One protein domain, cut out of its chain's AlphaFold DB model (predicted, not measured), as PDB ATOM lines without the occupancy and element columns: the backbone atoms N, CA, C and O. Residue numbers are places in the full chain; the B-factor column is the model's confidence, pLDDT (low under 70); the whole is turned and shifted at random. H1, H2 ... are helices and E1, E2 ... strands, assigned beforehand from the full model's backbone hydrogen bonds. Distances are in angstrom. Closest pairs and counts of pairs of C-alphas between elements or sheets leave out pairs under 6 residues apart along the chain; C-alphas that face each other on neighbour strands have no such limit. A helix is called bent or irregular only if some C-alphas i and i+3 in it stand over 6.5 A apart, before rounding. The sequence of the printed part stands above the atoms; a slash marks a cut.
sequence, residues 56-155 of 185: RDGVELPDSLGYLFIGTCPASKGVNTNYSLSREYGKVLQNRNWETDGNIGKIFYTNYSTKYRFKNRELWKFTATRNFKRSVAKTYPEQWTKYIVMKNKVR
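This is residues 56 to 155 of the 185 residues of an uncharacterized protein of Nitrospinae bacterium (UniProt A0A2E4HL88). A small, narrow three-stranded sheet has the kinked helix H2 packed across E3 and E2, while a long excursion of the backbone between E2 and E3 holds the short helix H1 far out at one end of the long axis. At the other end lie the E1 and E2 hairpin's turn and a long loop, residues 111 to 129, that leads from E3 to H2. The printed part has 100 residues, with two named helices and three named strands in the order E1, E2, H1, E3, H2; the sheet's order is E1 - E2 - E3, all antiparallel. The class is mixed, helices and strands, though under half of the residues, 42, are in named elements. The whole is loose, with a radius of gyration of the C-alphas of 16.9 A, and elongated, with spans of 56 by 35 by 27 A.

Begin at E2, residues 66 to 73, the inner strand, which bends by 57 degrees at residue 70. Beside it look for E3, residues 104 to 110, an edge strand antiparallel to it at 159 degrees; N 71 and O 106 are 2.9 A apart, within hydrogen-bond range. E1, residues 59 to 61, is the other edge strand and forms a hairpin with E2, antiparallel at 145 degrees, with N 59 and O 68 2.8 A apart. Residues 71 to 72 of E2 also pair, parallel, with residues 148 to 149. H2, residues 130 to 146, is on the sheet in two layers, a helix on one face of a sheet, at a height over the sheet of 8.3 A. It runs across the strands, at 68 degrees to E3 on the local plane; its closest C-alphas to E3 are those of Tyr 140 and Gly 105, 6.6 A apart. H2 has a kink of 74 degrees near residue 140 and is irregular, with C-alphas 142 and 145 8.6 A apart. H1, residues 83 to 89, is not on the sheet and is apart from H2. In H1 every O i to N i+4 pair is within hydrogen-bond range; in H2, 9 of 13 are.

Find C-alpha 59 at (325.095, 148.526, 170.751), where the short strand E1 begins. E2 runs 20.3 A from C-alpha 66 at (330.316, 151.007, 177.376), and E3 runs 18.4 A. H1 is 10.1 A long. H2 spans 22.4 A and ends at C-alpha 146, (310.525, 148.092, 171.314).

The C-alphas of Gly 90 and Tyr 116 are the two farthest apart, at 56.2 A. The printed part has no cut. The links H1 to E3 and E3 to H2 are long. The mean pLDDT of the printed part is 86.1; look for values under 70 at residues 152 to 155.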
ATOM      1  N   ARG A  56     316.975 146.595 170.282       89.44
ATOM      2  CA  ARG A  56     316.321 146.926 171.562       89.44
ATOM      3  C   ARG A  56     317.332 147.270 172.656       89.44
ATOM      4  O   ARG A  56     317.183 148.292 173.320       89.44
ATOM      5  N   ASP A  57     318.357 146.433 172.798       87.19
ATOM      6  CA  ASP A  57     319.405 146.579 173.818       87.19
ATOM      7  C   ASP A  57     320.531 147.527 173.372       87.19
ATOM      8  O   ASP A  57     321.471 147.800 174.117       87.19
ATOM      9  N   GLY A  58     320.413 148.077 172.159       90.25
ATOM     10  CA  GLY A  58     321.373 148.996 171.577       90.25
ATOM     11  C   GLY A  58     322.636 148.309 171.056       90.25
ATOM     12  O   GLY A  58     322.570 147.271 170.403       90.25
ATOM     13  N   VAL A  59     323.787 148.947 171.268       92.31
ATOM     14  CA  VAL A  59     325.095 148.526 170.751       92.31
ATOM     15  C   VAL A  59     326.147 148.638 171.851       92.31
ATOM     16  O   VAL A  59     326.228 149.652 172.554       92.31
ATOM     17  N   GLU A  60     326.982 147.610 171.970       90.19
ATOM     18  CA  GLU A  60     328.191 147.638 172.788       90.19
ATOM     19  C   GLU A  60     329.335 148.313 172.028       90.19
ATOM     20  O   GLU A  60     329.584 148.046 170.852       90.19
ATOM     21  N   LEU A  61     330.027 149.222 172.706       88.19
ATOM     22  CA  LEU A  61     331.215 149.872 172.182       88.19
ATOM     23  C   LEU A  61     332.449 148.989 172.408       88.19
ATOM     24  O   LEU A  61     332.557 148.347 173.455       88.19
ATOM     25  N   PRO A  62     333.417 149.015 171.474       85.38
ATOM     26  CA  PRO A  62     334.658 148.263 171.615       85.38
ATOM     27  C   PRO A  62     335.456 148.690 172.855       85.38
ATOM     28  O   PRO A  62     335.215 149.746 173.447       85.38
ATOM     29  N   ASP A  63     336.414 147.851 173.248       81.88
ATOM     30  CA  ASP A  63     337.354 148.093 174.351       81.88
ATOM     31  C   ASP A  63     336.692 148.390 175.706       81.88
ATOM     32  O   ASP A  63     337.227 149.125 176.535       81.88
ATOM     33  N   SER A  64     335.509 147.812 175.957       80.81
ATOM     34  CA  SER A  64     334.745 148.033 177.196       80.81
ATOM     35  C   SER A  64     334.439 149.515 177.475       80.81
ATOM     36  O   SER A  64     334.260 149.911 178.633       80.81
ATOM     37  N   LEU A  65     334.349 150.341 176.423       83.31
ATOM     38  CA  LEU A  65     333.994 151.757 176.541       83.31
ATOM     39  C   LEU A  65     332.582 151.938 177.111       83.31
ATOM     40  O   LEU A  65     332.343 152.882 177.862       83.31
ATOM     41  N   GLY A  66     331.659 151.022 176.808       86.94
ATOM     42  CA  GLY A  66     330.316 151.007 177.376       86.94
ATOM     43  C   GLY A  66     329.247 150.574 176.383       86.94
ATOM     44  O   GLY A  66     329.541 150.017 175.334       86.94
ATOM     45  N   TYR A  67     328.000 150.880 176.710       89.50
ATOM     46  CA  TYR A  67     326.821 150.560 175.915       89.50
ATOM     47  C   TYR A  67     326.098 151.840 175.519       89.50
ATOM     48  O   TYR A  67     326.005 152.786 176.313       89.50
ATOM     49  N   LEU A  68     325.561 151.853 174.304       92.06
ATOM     50  CA  LEU A  68     324.674 152.888 173.790       92.06
ATOM     51  C   LEU A  68     323.333 152.268 173.447       92.06
ATOM     52  O   LEU A  68     323.278 151.354 172.636       92.06
ATOM     53  N   PHE A  69     322.252 152.788 174.012       92.62
ATOM     54  CA  PHE A  69     320.910 152.271 173.756       92.62
ATOM     55  C   PHE A  69     319.861 153.372 173.879       92.62
ATOM     56  O   PHE A  69     320.121 154.452 174.418       92.62
ATOM     57  N   ILE A  70     318.664 153.108 173.364       93.88
ATOM     58  CA  ILE A  70     317.509 153.995 173.512       93.88
ATOM     59  C   ILE A  70     316.634 153.434 174.626       93.88
ATOM     60  O   ILE A  70     316.304 152.251 174.638       93.88
ATOM     61  N   GLY A  71     316.276 154.293 175.574       92.00
ATOM     62  CA  GLY A  71     315.397 153.948 176.679       92.00
ATOM     63  C   GLY A  71     314.167 154.841 176.702       92.00
ATOM     64  O   GLY A  71     314.258 156.064 176.550       92.00
ATOM     65  N   THR A  72     313.021 154.221 176.934       92.94
ATOM     66  CA  THR A  72     311.734 154.875 177.136       92.94
ATOM     67  C   THR A  72     311.628 155.320 178.590       92.94
ATOM     68  O   THR A  72     311.766 154.521 179.509       92.94
ATOM     69  N   CYS A  73     311.422 156.613 178.817       89.38
ATOM     70  CA  CYS A  73     311.201 157.187 180.141       89.38
ATOM     71  C   CYS A  73     309.761 157.692 180.262       89.38
ATOM     72  O   CYS A  73     309.220 158.180 179.268       89.38
ATOM     73  N   PRO A  74     309.177 157.691 181.471       87.81
ATOM     74  CA  PRO A  74     307.909 158.366 181.701       87.81
ATOM     75  C   PRO A  74     308.024 159.869 181.416       87.81
ATOM     76  O   PRO A  74     309.125 160.444 181.418       87.81
ATOM     77  N   ALA A  75     306.871 160.500 181.197       84.25
ATOM     78  CA  ALA A  75     306.760 161.930 180.946       84.25
ATOM     79  C   ALA A  75     307.549 162.760 181.974       84.25
ATOM     80  O   ALA A  75     307.576 162.476 183.177       84.25
ATOM     81  N   SER A  76     308.196 163.824 181.495       79.44
ATOM     82  CA  SER A  76     308.797 164.815 182.384       79.44
ATOM     83  C   SER A  76     307.699 165.523 183.178       79.44
ATOM     84  O   SER A  76     306.638 165.816 182.638       79.44
ATOM     85  N   LYS A  77     307.981 165.879 184.437       78.69
ATOM     86  CA  LYS A  77     307.090 166.741 185.234       78.69
ATOM     87  C   LYS A  77     306.975 168.160 184.659       78.69
ATOM     88  O   LYS A  77     306.056 168.889 185.004       78.69
ATOM     89  N   GLY A  78     307.940 168.567 183.829       78.19
ATOM     90  CA  GLY A  78     307.959 169.879 183.191       78.19
ATOM     91  C   GLY A  78     307.026 169.958 181.984       78.19
ATOM     92  O   GLY A  78     306.960 169.033 181.178       78.19
ATOM     93  N   VAL A  79     306.353 171.098 181.841       79.81
ATOM     94  CA  VAL A  79     305.443 171.383 180.728       79.81
ATOM     95  C   VAL A  79     306.231 171.735 179.461       79.81
ATOM     96  O   VAL A  79     307.106 172.601 179.489       79.81
ATOM     97  N   ASN A  80     305.908 171.094 178.336       82.12
ATOM     98  CA  ASN A  80     306.501 171.396 177.030       82.12
ATOM     99  C   ASN A  80     305.642 172.416 176.260       82.12
ATOM    100  O   ASN A  80     304.821 172.046 175.419       82.12
ATOM    101  N   THR A  81     305.797 173.701 176.582       84.69
ATOM    102  CA  THR A  81     305.019 174.792 175.972       84.69
ATOM    103  C   THR A  81     305.488 175.106 174.551       84.69
ATOM    104  O   THR A  81     306.670 175.355 174.309       84.69
ATOM    105  N   ASN A  82     304.551 175.165 173.605       85.25
ATOM    106  CA  ASN A  82     304.818 175.573 172.231       85.25
ATOM    107  C   ASN A  82     304.674 177.089 172.089       85.25
ATOM    108  O   ASN A  82     303.583 177.594 171.834       85.25
ATOM    109  N   TYR A  83     305.775 177.821 172.244       85.88
ATOM    110  CA  TYR A  83     305.760 179.287 172.203       85.88
ATOM    111  C   TYR A  83     305.309 179.876 170.859       85.88
ATOM    112  O   TYR A  83     304.754 180.971 170.853       85.88
ATOM    113  N   SER A  84     305.531 179.171 169.743       86.81
ATOM    114  CA  SER A  84     305.135 179.662 168.416       86.81
ATOM    115  C   SER A  84     303.616 179.668 168.283       86.81
ATOM    116  O   SER A  84     303.016 180.730 168.155       86.81
ATOM    117  N   LEU A  85     302.995 178.495 168.447       86.56
ATOM    118  CA  LEU A  85     301.539 178.364 168.385       86.56
ATOM    119  C   LEU A  85     300.870 179.142 169.525       86.56
ATOM    120  O   LEU A  85     299.851 179.788 169.324       86.56
ATOM    121  N   SER A  86     301.459 179.160 170.725       88.31
ATOM    122  CA  SER A  86     300.869 179.908 171.844       88.31
ATOM    123  C   SER A  86     300.734 181.402 171.547       88.31
ATOM    124  O   SER A  86     299.790 182.040 172.008       88.31
ATOM    125  N   ARG A  87     301.668 181.964 170.767       89.06
ATOM    126  CA  ARG A  87     301.622 183.364 170.342       89.06
ATOM    127  C   ARG A  87     300.544 183.612 169.287       89.06
ATOM    128  O   ARG A  87     299.909 184.657 169.337       89.06
ATOM    129  N   GLU A  88     300.346 182.673 168.367       91.50
ATOM    130  CA  GLU A  88     299.320 182.760 167.318       91.50
ATOM    131  C   GLU A  88     297.902 182.667 167.897       91.50
ATOM    132  O   GLU A  88     297.036 183.458 167.539       91.50
ATOM    133  N   TYR A  89     297.678 181.748 168.839       88.25
ATOM    134  CA  TYR A  89     296.352 181.475 169.407       88.25
ATOM    135  C   TYR A  89     296.047 182.249 170.702       88.25
ATOM    136  O   TYR A  89     294.957 182.107 171.258       88.25
ATOM    137  N   GLY A  90     297.004 183.023 171.229       88.44
ATOM    138  CA  GLY A  90     296.842 183.798 172.467       88.44
ATOM    139  C   GLY A  90     296.609 182.953 173.729       88.44
ATOM    140  O   GLY A  90     296.153 183.471 174.746       88.44
ATOM    141  N   LYS A  91     296.899 181.647 173.679       90.12
ATOM    142  CA  LYS A  91     296.711 180.688 174.779       90.12
ATOM    143  C   LYS A  91     297.969 179.854 174.967       90.12
ATOM    144  O   LYS A  91     298.673 179.568 174.007       90.12
ATOM    145  N   VAL A  92     298.238 179.418 176.196       86.69
ATOM    146  CA  VAL A  92     299.384 178.544 176.494       86.69
ATOM    147  C   VAL A  92     299.106 177.141 175.947       86.69
ATOM    148  O   VAL A  92     298.403 176.347 176.569       86.69
ATOM    149  N   LEU A  93     299.655 176.841 174.770       86.06
ATOM    150  CA  LEU A  93     299.551 175.540 174.116       86.06
ATOM    151  C   LEU A  93     300.739 174.652 174.484       86.06
ATOM    152  O   LEU A  93     301.883 175.105 174.565       86.06
ATOM    153  N   GLN A  94     300.469 173.366 174.686       86.50
ATOM    154  CA  GLN A  94     301.457 172.377 175.113       86.50
ATOM    155  C   GLN A  94     301.580 171.270 174.068       86.50
ATOM    156  O   GLN A  94     300.572 170.750 173.593       86.50
ATOM    157  N   ASN A  95     302.812 170.874 173.747       84.38
ATOM    158  CA  ASN A  95     303.069 169.710 172.907       84.38
ATOM    159  C   ASN A  95     302.934 168.446 173.762       84.38
ATOM    160  O   ASN A  95     303.677 168.268 174.732       84.38
ATOM    161  N   ARG A  96     301.992 167.572 173.398       83.62
ATOM    162  CA  ARG A  96     301.769 166.280 174.056       83.62
ATOM    163  C   ARG A  96     302.203 165.142 173.138       83.62
ATOM    164  O   ARG A  96     301.881 165.149 171.956       83.62
ATOM    165  N   ASN A  97     302.905 164.163 173.701       85.25
ATOM    166  CA  ASN A  97     303.368 162.979 172.980       85.25
ATOM    167  C   ASN A  97     302.273 161.901 172.976       85.25
ATOM    168  O   ASN A  97     302.391 160.897 173.673       85.25
ATOM    169  N   TRP A  98     301.184 162.131 172.244       84.44
ATOM    170  CA  TRP A  98     300.063 161.184 172.197       84.44
ATOM    171  C   TRP A  98     300.427 159.855 171.531       84.44
ATOM    172  O   TRP A  98     299.936 158.820 171.948       84.44
ATOM    173  N   GLU A  99     301.339 159.879 170.560       86.19
ATOM    174  CA  GLU A  99     301.792 158.689 169.821       86.19
ATOM    175  C   GLU A  99     302.548 157.677 170.698       86.19
ATOM    176  O   GLU A  99     302.647 156.503 170.356       86.19
ATOM    177  N   THR A 100     303.092 158.125 171.831       87.88
ATOM    178  CA  THR A 100     303.927 157.305 172.722       87.88
ATOM    179  C   THR A 100     303.370 157.237 174.139       87.88
ATOM    180  O   THR A 100     304.142 157.104 175.090       87.88
ATOM    181  N   ASP A 101     302.058 157.416 174.308       87.56
ATOM    182  CA  ASP A 101     301.367 157.417 175.607       87.56
ATOM    183  C   ASP A 101     301.987 158.384 176.635       87.56
ATOM    184  O   ASP A 101     302.069 158.122 177.834       87.56
ATOM    185  N   GLY A 102     302.499 159.521 176.160       86.81
ATOM    186  CA  GLY A 102     303.190 160.512 176.986       86.81
ATOM    187  C   GLY A 102     304.639 160.158 177.340       86.81
ATOM    188  O   GLY A 102     305.330 160.978 177.953       86.81
ATOM    189  N   ASN A 103     305.140 158.990 176.939       90.19
ATOM    190  CA  ASN A 103     306.524 158.600 177.177       90.19
ATOM    191  C   ASN A 103     307.521 159.412 176.335       90.19
ATOM    192  O   ASN A 103     307.184 160.066 175.345       90.19
ATOM    193  N   ILE A 104     308.782 159.399 176.763       90.75
ATOM    194  CA  ILE A 104     309.877 160.144 176.145       90.75
ATOM    195  C   ILE A 104     311.053 159.203 175.898       90.75
ATOM    196  O   ILE A 104     311.602 158.621 176.834       90.75
ATOM    197  N   GLY A 105     311.512 159.144 174.651       91.38
ATOM    198  CA  GLY A 105     312.734 158.444 174.278       91.38
ATOM    199  C   GLY A 105     313.979 159.235 174.671       91.38
ATOM    200  O   GLY A 105     314.105 160.427 174.373       91.38
ATOM    201  N   LYS A 106     314.931 158.573 175.331       91.75
ATOM    202  CA  LYS A 106     316.254 159.129 175.638       91.75
ATOM    203  C   LYS A 106     317.345 158.193 175.141       91.75
ATOM    204  O   LYS A 106     317.237 156.979 175.251       91.75
ATOM    205  N   ILE A 107     318.419 158.782 174.624       93.75
ATOM    206  CA  ILE A 107     319.634 158.052 174.259       93.75
ATOM    207  C   ILE A 107     320.491 157.942 175.516       93.75
ATOM    208  O   ILE A 107     320.894 158.962 176.085       93.75
ATOM    209  N   PHE A 108     320.762 156.715 175.935       90.88
ATOM    210  CA  PHE A 108     321.585 156.400 177.086       90.88
ATOM    211  C   PHE A 108     322.980 155.975 176.658       90.88
ATOM    212  O   PHE A 108     323.173 155.313 175.643       90.88
ATOM    213  N   TYR A 109     323.942 156.360 177.486       90.25
ATOM    214  CA  TYR A 109     325.296 155.846 177.472       90.25
ATOM    215  C   TYR A 109     325.616 155.368 178.882       90.25
ATOM    216  O   TYR A 109     325.421 156.120 179.841       90.25
ATOM    217  N   THR A 110     326.090 154.135 179.009       86.62
ATOM    218  CA  THR A 110     326.506 153.577 180.297       86.62
ATOM    219  C   THR A 110     327.815 152.822 180.157       86.62
ATOM    220  O   THR A 110     327.987 152.010 179.259       86.62
ATOM    221  N   ASN A 111     328.732 153.066 181.083       81.94
ATOM    222  CA  ASN A 111     330.007 152.361 181.221       81.94
ATOM    223  C   ASN A 111     330.121 151.662 182.589       81.94
ATOM    224  O   ASN A 111     331.214 151.325 183.051       81.94
ATOM    225  N   TYR A 112     328.987 151.489 183.281       73.75
ATOM    226  CA  TYR A 112     328.955 150.873 184.607       73.75
ATOM    227  C   TYR A 112     328.922 149.346 184.563       73.75
ATOM    228  O   TYR A 112     329.459 148.711 185.472       73.75
ATOM    229  N   SER A 113     328.344 148.789 183.497       70.38
ATOM    230  CA  SER A 113     328.081 147.357 183.344       70.38
ATOM    231  C   SER A 113     329.234 146.559 182.724       70.38
ATOM    232  O   SER A 113     329.162 145.335 182.693       70.38
ATOM    233  N   THR A 114     330.282 147.209 182.210       74.19
ATOM    234  CA  THR A 114     331.374 146.498 181.532       74.19
ATOM    235  C   THR A 114     332.235 145.725 182.533       74.19
ATOM    236  O   THR A 114     332.556 146.227 183.616       74.19
ATOM    237  N   LYS A 115     332.609 144.485 182.172       73.06
ATOM    238  CA  LYS A 115     333.423 143.589 183.015       73.06
ATOM    239  C   LYS A 115     334.767 144.226 183.372       73.06
ATOM    240  O   LYS A 115     335.166 144.220 184.534       73.06
ATOM    241  N   TYR A 116     335.430 144.812 182.380       75.75
ATOM    242  CA  TYR A 116     336.685 145.532 182.556       75.75
ATOM    243  C   TYR A 116     336.414 147.033 182.537       75.75
ATOM    244  O   TYR A 116     336.073 147.618 181.512       75.75
ATOM    245  N   ARG A 117     336.537 147.666 183.705       73.56
ATOM    246  CA  ARG A 117     336.303 149.104 183.856       73.56
ATOM    247  C   ARG A 117     337.583 149.858 183.532       73.56
ATOM    248  O   ARG A 117     338.608 149.651 184.177       73.56
ATOM    249  N   PHE A 118     337.515 150.763 182.567       76.31
ATOM    250  CA  PHE A 118     338.644 151.621 182.244       76.31
ATOM    251  C   PHE A 118     338.893 152.667 183.348       76.31
ATOM    252  O   PHE A 118     337.969 153.123 184.031       76.31
ATOM    253  N   LYS A 119     340.163 153.044 183.547       80.19
ATOM    254  CA  LYS A 119     340.565 154.024 184.567       80.19
ATOM    255  C   LYS A 119     339.963 155.400 184.245       80.19
ATOM    256  O   LYS A 119     339.950 155.814 183.090       80.19
ATOM    257  N   ASN A 120     339.487 156.116 185.267       83.19
ATOM    258  CA  ASN A 120     338.882 157.454 185.153       83.19
ATOM    259  C   ASN A 120     337.649 157.524 184.235       83.19
ATOM    260  O   ASN A 120     337.447 158.493 183.499       83.19
ATOM    261  N   ARG A 121     336.788 156.503 184.298       78.69
ATOM    262  CA  ARG A 121     335.601 156.410 183.439       78.69
ATOM    263  C   ARG A 121     334.579 157.523 183.558       78.69
ATOM    264  O   ARG A 121     333.805 157.757 182.636       78.69
ATOM    265  N   GLU A 122     334.593 158.208 184.684       80.62
ATOM    266  CA  GLU A 122     333.688 159.311 184.989       80.62
ATOM    267  C   GLU A 122     333.993 160.553 184.142       80.62
ATOM    268  O   GLU A 122     333.104 161.361 183.892       80.62
ATOM    269  N   LEU A 123     335.224 160.668 183.624       83.81
ATOM    270  CA  LEU A 123     335.616 161.749 182.715       83.81
ATOM    271  C   LEU A 123     335.025 161.583 181.309       83.81
ATOM    272  O   LEU A 123     335.053 162.513 180.504       83.81
ATOM    273  N   TRP A 124     334.493 160.401 180.996       79.31
ATOM    274  CA  TRP A 124     333.956 160.104 179.679       79.31
ATOM    275  C   TRP A 124     332.464 160.377 179.621       79.31
ATOM    276  O   TRP A 124     331.654 159.770 180.320       79.31
ATOM    277  N   LYS A 125     332.096 161.267 178.701       84.06
ATOM    278  CA  LYS A 125     330.713 161.617 178.408       84.06
ATOM    279  C   LYS A 125     330.426 161.411 176.934       84.06
ATOM    280  O   LYS A 125     331.125 161.934 176.070       84.06
ATOM    281  N   PHE A 126     329.317 160.745 176.650       87.50
ATOM    282  CA  PHE A 126     328.785 160.674 175.300       87.50
ATOM    283  C   PHE A 126     327.857 161.855 175.007       87.50
ATOM    284  O   PHE A 126     327.032 162.256 175.830       87.50
ATOM    285  N   THR A 127     327.971 162.417 173.804       89.31
ATOM    286  CA  THR A 127     327.006 163.384 173.274       89.31
ATOM    287  C   THR A 127     326.635 162.988 171.854       89.31
ATOM    288  O   THR A 127     327.458 163.069 170.947       89.31
ATOM    289  N   ALA A 128     325.372 162.608 171.655       91.19
ATOM    290  CA  ALA A 128     324.851 162.243 170.344       91.19
ATOM    291  C   ALA A 128     324.951 163.400 169.332       91.19
ATOM    292  O   ALA A 128     324.688 164.567 169.660       91.19
ATOM    293  N   THR A 129     325.266 163.056 168.082       91.44
ATOM    294  CA  THR A 129     325.265 163.995 166.955       91.44
ATOM    295  C   THR A 129     323.843 164.463 166.628       91.44
ATOM    296  O   THR A 129     322.848 163.855 167.026       91.44
ATOM    297  N   ARG A 130     323.721 165.576 165.894       91.56
ATOM    298  CA  ARG A 130     322.408 166.123 165.507       91.56
ATOM    299  C   ARG A 130     321.615 165.151 164.632       91.56
ATOM    300  O   ARG A 130     320.410 165.040 164.824       91.56
ATOM    301  N   ASN A 131     322.287 164.479 163.698       93.44
ATOM    302  CA  ASN A 131     321.648 163.518 162.800       93.44
ATOM    303  C   ASN A 131     321.097 162.343 163.597       93.44
ATOM    304  O   ASN A 131     319.911 162.072 163.493       93.44
ATOM    305  N   PHE A 132     321.898 161.773 164.501       94.62
ATOM    306  CA  PHE A 132     321.435 160.696 165.369       94.62
ATOM    307  C   PHE A 132     320.192 161.101 166.183       94.62
ATOM    308  O   PHE A 132     319.179 160.410 166.151       94.62
ATOM    309  N   LYS A 133     320.209 162.274 166.836       94.88
ATOM    310  CA  LYS A 133     319.043 162.771 167.594       94.88
ATOM    311  C   LYS A 133     317.787 162.923 166.733       94.88
ATOM    312  O   LYS A 133     316.694 162.645 167.210       94.88
ATOM    313  N   ARG A 134     317.935 163.399 165.494       94.81
ATOM    314  CA  ARG A 134     316.817 163.582 164.557       94.81
ATOM    315  C   ARG A 134     316.263 162.256 164.065       94.81
ATOM    316  O   ARG A 134     315.049 162.121 163.998       94.81
ATOM    317  N   SER A 135     317.137 161.304 163.759       95.06
ATOM    318  CA  SER A 135     316.730 159.963 163.353       95.06
ATOM    319  C   SER A 135     315.949 159.280 164.470       95.06
ATOM    320  O   SER A 135     314.827 158.861 164.229       95.06
ATOM    321  N   VAL A 136     316.464 159.301 165.706       94.44
ATOM    322  CA  VAL A 136     315.745 158.764 166.876       94.44
ATOM    323  C   VAL A 136     314.407 159.467 167.078       94.44
ATOM    324  O   VAL A 136     313.410 158.804 167.310       94.44
ATOM    325  N   ALA A 137     314.349 160.796 166.961       93.00
ATOM    326  CA  ALA A 137     313.089 161.527 167.111       93.00
ATOM    327  C   ALA A 137     312.037 161.141 166.058       93.00
ATOM    328  O   ALA A 137     310.851 161.226 166.350       93.00
ATOM    329  N   LYS A 138     312.464 160.726 164.858       94.12
ATOM    330  CA  LYS A 138     311.569 160.264 163.792       94.12
ATOM    331  C   LYS A 138     311.124 158.814 164.002       94.12
ATOM    332  O   LYS A 138     309.953 158.525 163.840       94.12
ATOM    333  N   THR A 139     312.045 157.918 164.353       94.62
ATOM    334  CA  THR A 139     311.760 156.475 164.461       94.62
ATOM    335  C   THR A 139     311.140 156.084 165.799       94.62
ATOM    336  O   THR A 139     310.468 155.063 165.896       94.62
ATOM    337  N   TYR A 140     311.381 156.867 166.853       94.38
ATOM    338  CA  TYR A 140     310.917 156.540 168.195       94.38
ATOM    339  C   TYR A 140     309.390 156.447 168.294       94.38
ATOM    340  O   TYR A 140     308.946 155.434 168.817       94.38
ATOM    341  N   PRO A 141     308.580 157.398 167.787       93.00
ATOM    342  CA  PRO A 141     307.124 157.292 167.883       93.00
ATOM    343  C   PRO A 141     306.548 156.047 167.203       93.00
ATOM    344  O   PRO A 141     305.615 155.447 167.717       93.00
ATOM    345  N   GLU A 142     307.156 155.604 166.101       93.94
ATOM    346  CA  GLU A 142     306.728 154.408 165.364       93.94
ATOM    347  C   GLU A 142     307.066 153.102 166.108       93.94
ATOM    348  O   GLU A 142     306.368 152.102 165.963       93.94
ATOM    349  N   GLN A 143     308.146 153.086 166.898       92.31
ATOM    350  CA  GLN A 143     308.715 151.866 167.493       92.31
ATOM    351  C   GLN A 143     308.943 151.974 169.009       92.31
ATOM    352  O   GLN A 143     309.797 151.281 169.564       92.31
ATOM    353  N   TRP A 144     308.220 152.844 169.716       91.12
ATOM    354  CA  TRP A 144     308.549 153.196 171.106       91.12
ATOM    355  C   TRP A 144     308.449 152.015 172.086       91.12
ATOM    356  O   TRP A 144     309.195 151.967 173.069       91.12
ATOM    357  N   THR A 145     307.571 151.049 171.797       91.81
ATOM    358  CA  THR A 145     307.337 149.828 172.589       91.81
ATOM    359  C   THR A 145     308.497 148.836 172.525       91.81
ATOM    360  O   THR A 145     308.664 148.013 173.423       91.81
ATOM    361  N   LYS A 146     309.335 148.930 171.489       93.56
ATOM    362  CA  LYS A 146     310.525 148.092 171.314       93.56
ATOM    363  C   LYS A 146     311.575 148.373 172.382       93.56
ATOM    364  O   LYS A 146     312.273 147.462 172.817       93.56
ATOM    365  N   TYR A 147     311.724 149.636 172.766       91.94
ATOM    366  CA  TYR A 147     312.827 150.098 173.599       91.94
ATOM    367  C   TYR A 147     312.618 149.790 175.083       91.94
ATOM    368  O   TYR A 147     311.498 149.662 175.576       91.94
ATOM    369  N   ILE A 148     313.724 149.685 175.821       89.62
ATOM    370  CA  ILE A 148     313.704 149.359 177.251       89.62
ATOM    371  C   ILE A 148     313.046 150.497 178.037       89.62
ATOM    372  O   ILE A 148     313.454 151.654 177.927       89.62
ATOM    373  N   VAL A 149     312.060 150.176 178.876       90.44
ATOM    374  CA  VAL A 149     311.441 151.151 179.782       90.44
ATOM    375  C   VAL A 149     312.335 151.351 181.003       90.44
ATOM    376  O   VAL A 149     312.512 150.460 181.835       90.44
ATOM    377  N   MET A 150     312.895 152.548 181.120       84.06
ATOM    378  CA  MET A 150     313.761 152.933 182.223       84.06
ATOM    379  C   MET A 150     312.913 153.368 183.413       84.06
ATOM    380  O   MET A 150     312.224 154.392 183.375       84.06
ATOM    381  N   LYS A 151     313.003 152.604 184.504       77.56
ATOM    382  CA  LYS A 151     312.433 153.019 185.786       77.56
ATOM    383  C   LYS A 151     313.154 154.270 186.277       77.56
ATOM    384  O   LYS A 151     314.364 154.434 186.102       77.56
ATOM    385  N   ASN A 152     312.398 155.167 186.899       68.81
ATOM    386  CA  ASN A 152     312.991 156.324 187.549       68.81
ATOM    387  C   ASN A 152     313.882 155.863 188.717       68.81
ATOM    388  O   ASN A 152     313.685 154.767 189.247       68.81
ATOM    389  N   LYS A 153     314.850 156.687 189.132       66.94
ATOM    390  CA  LYS A 153     315.653 156.381 190.325       66.94
ATOM    391  C   LYS A 153     314.705 156.228 191.516       66.94
ATOM    392  O   LYS A 153     314.033 157.190 191.881       66.94
ATOM    393  N   VAL A 154     314.650 155.031 192.091       58.91
ATOM    394  CA  VAL A 154     313.911 154.784 193.331       58.91
ATOM    395  C   VAL A 154     314.745 155.373 194.462       58.91
ATOM    396  O   VAL A 154     315.946 155.103 194.540       58.91
ATOM    397  N   ARG A 155     314.160 156.234 195.304       54.22
ATOM    398  CA  ARG A 155     314.880 156.701 196.494       54.22
ATOM    399  C   ARG A 155     315.009 155.521 197.444       54.22
ATOM    400  O   ARG A 155     314.069 154.751 197.595       54.22
TER     401      ARG A 155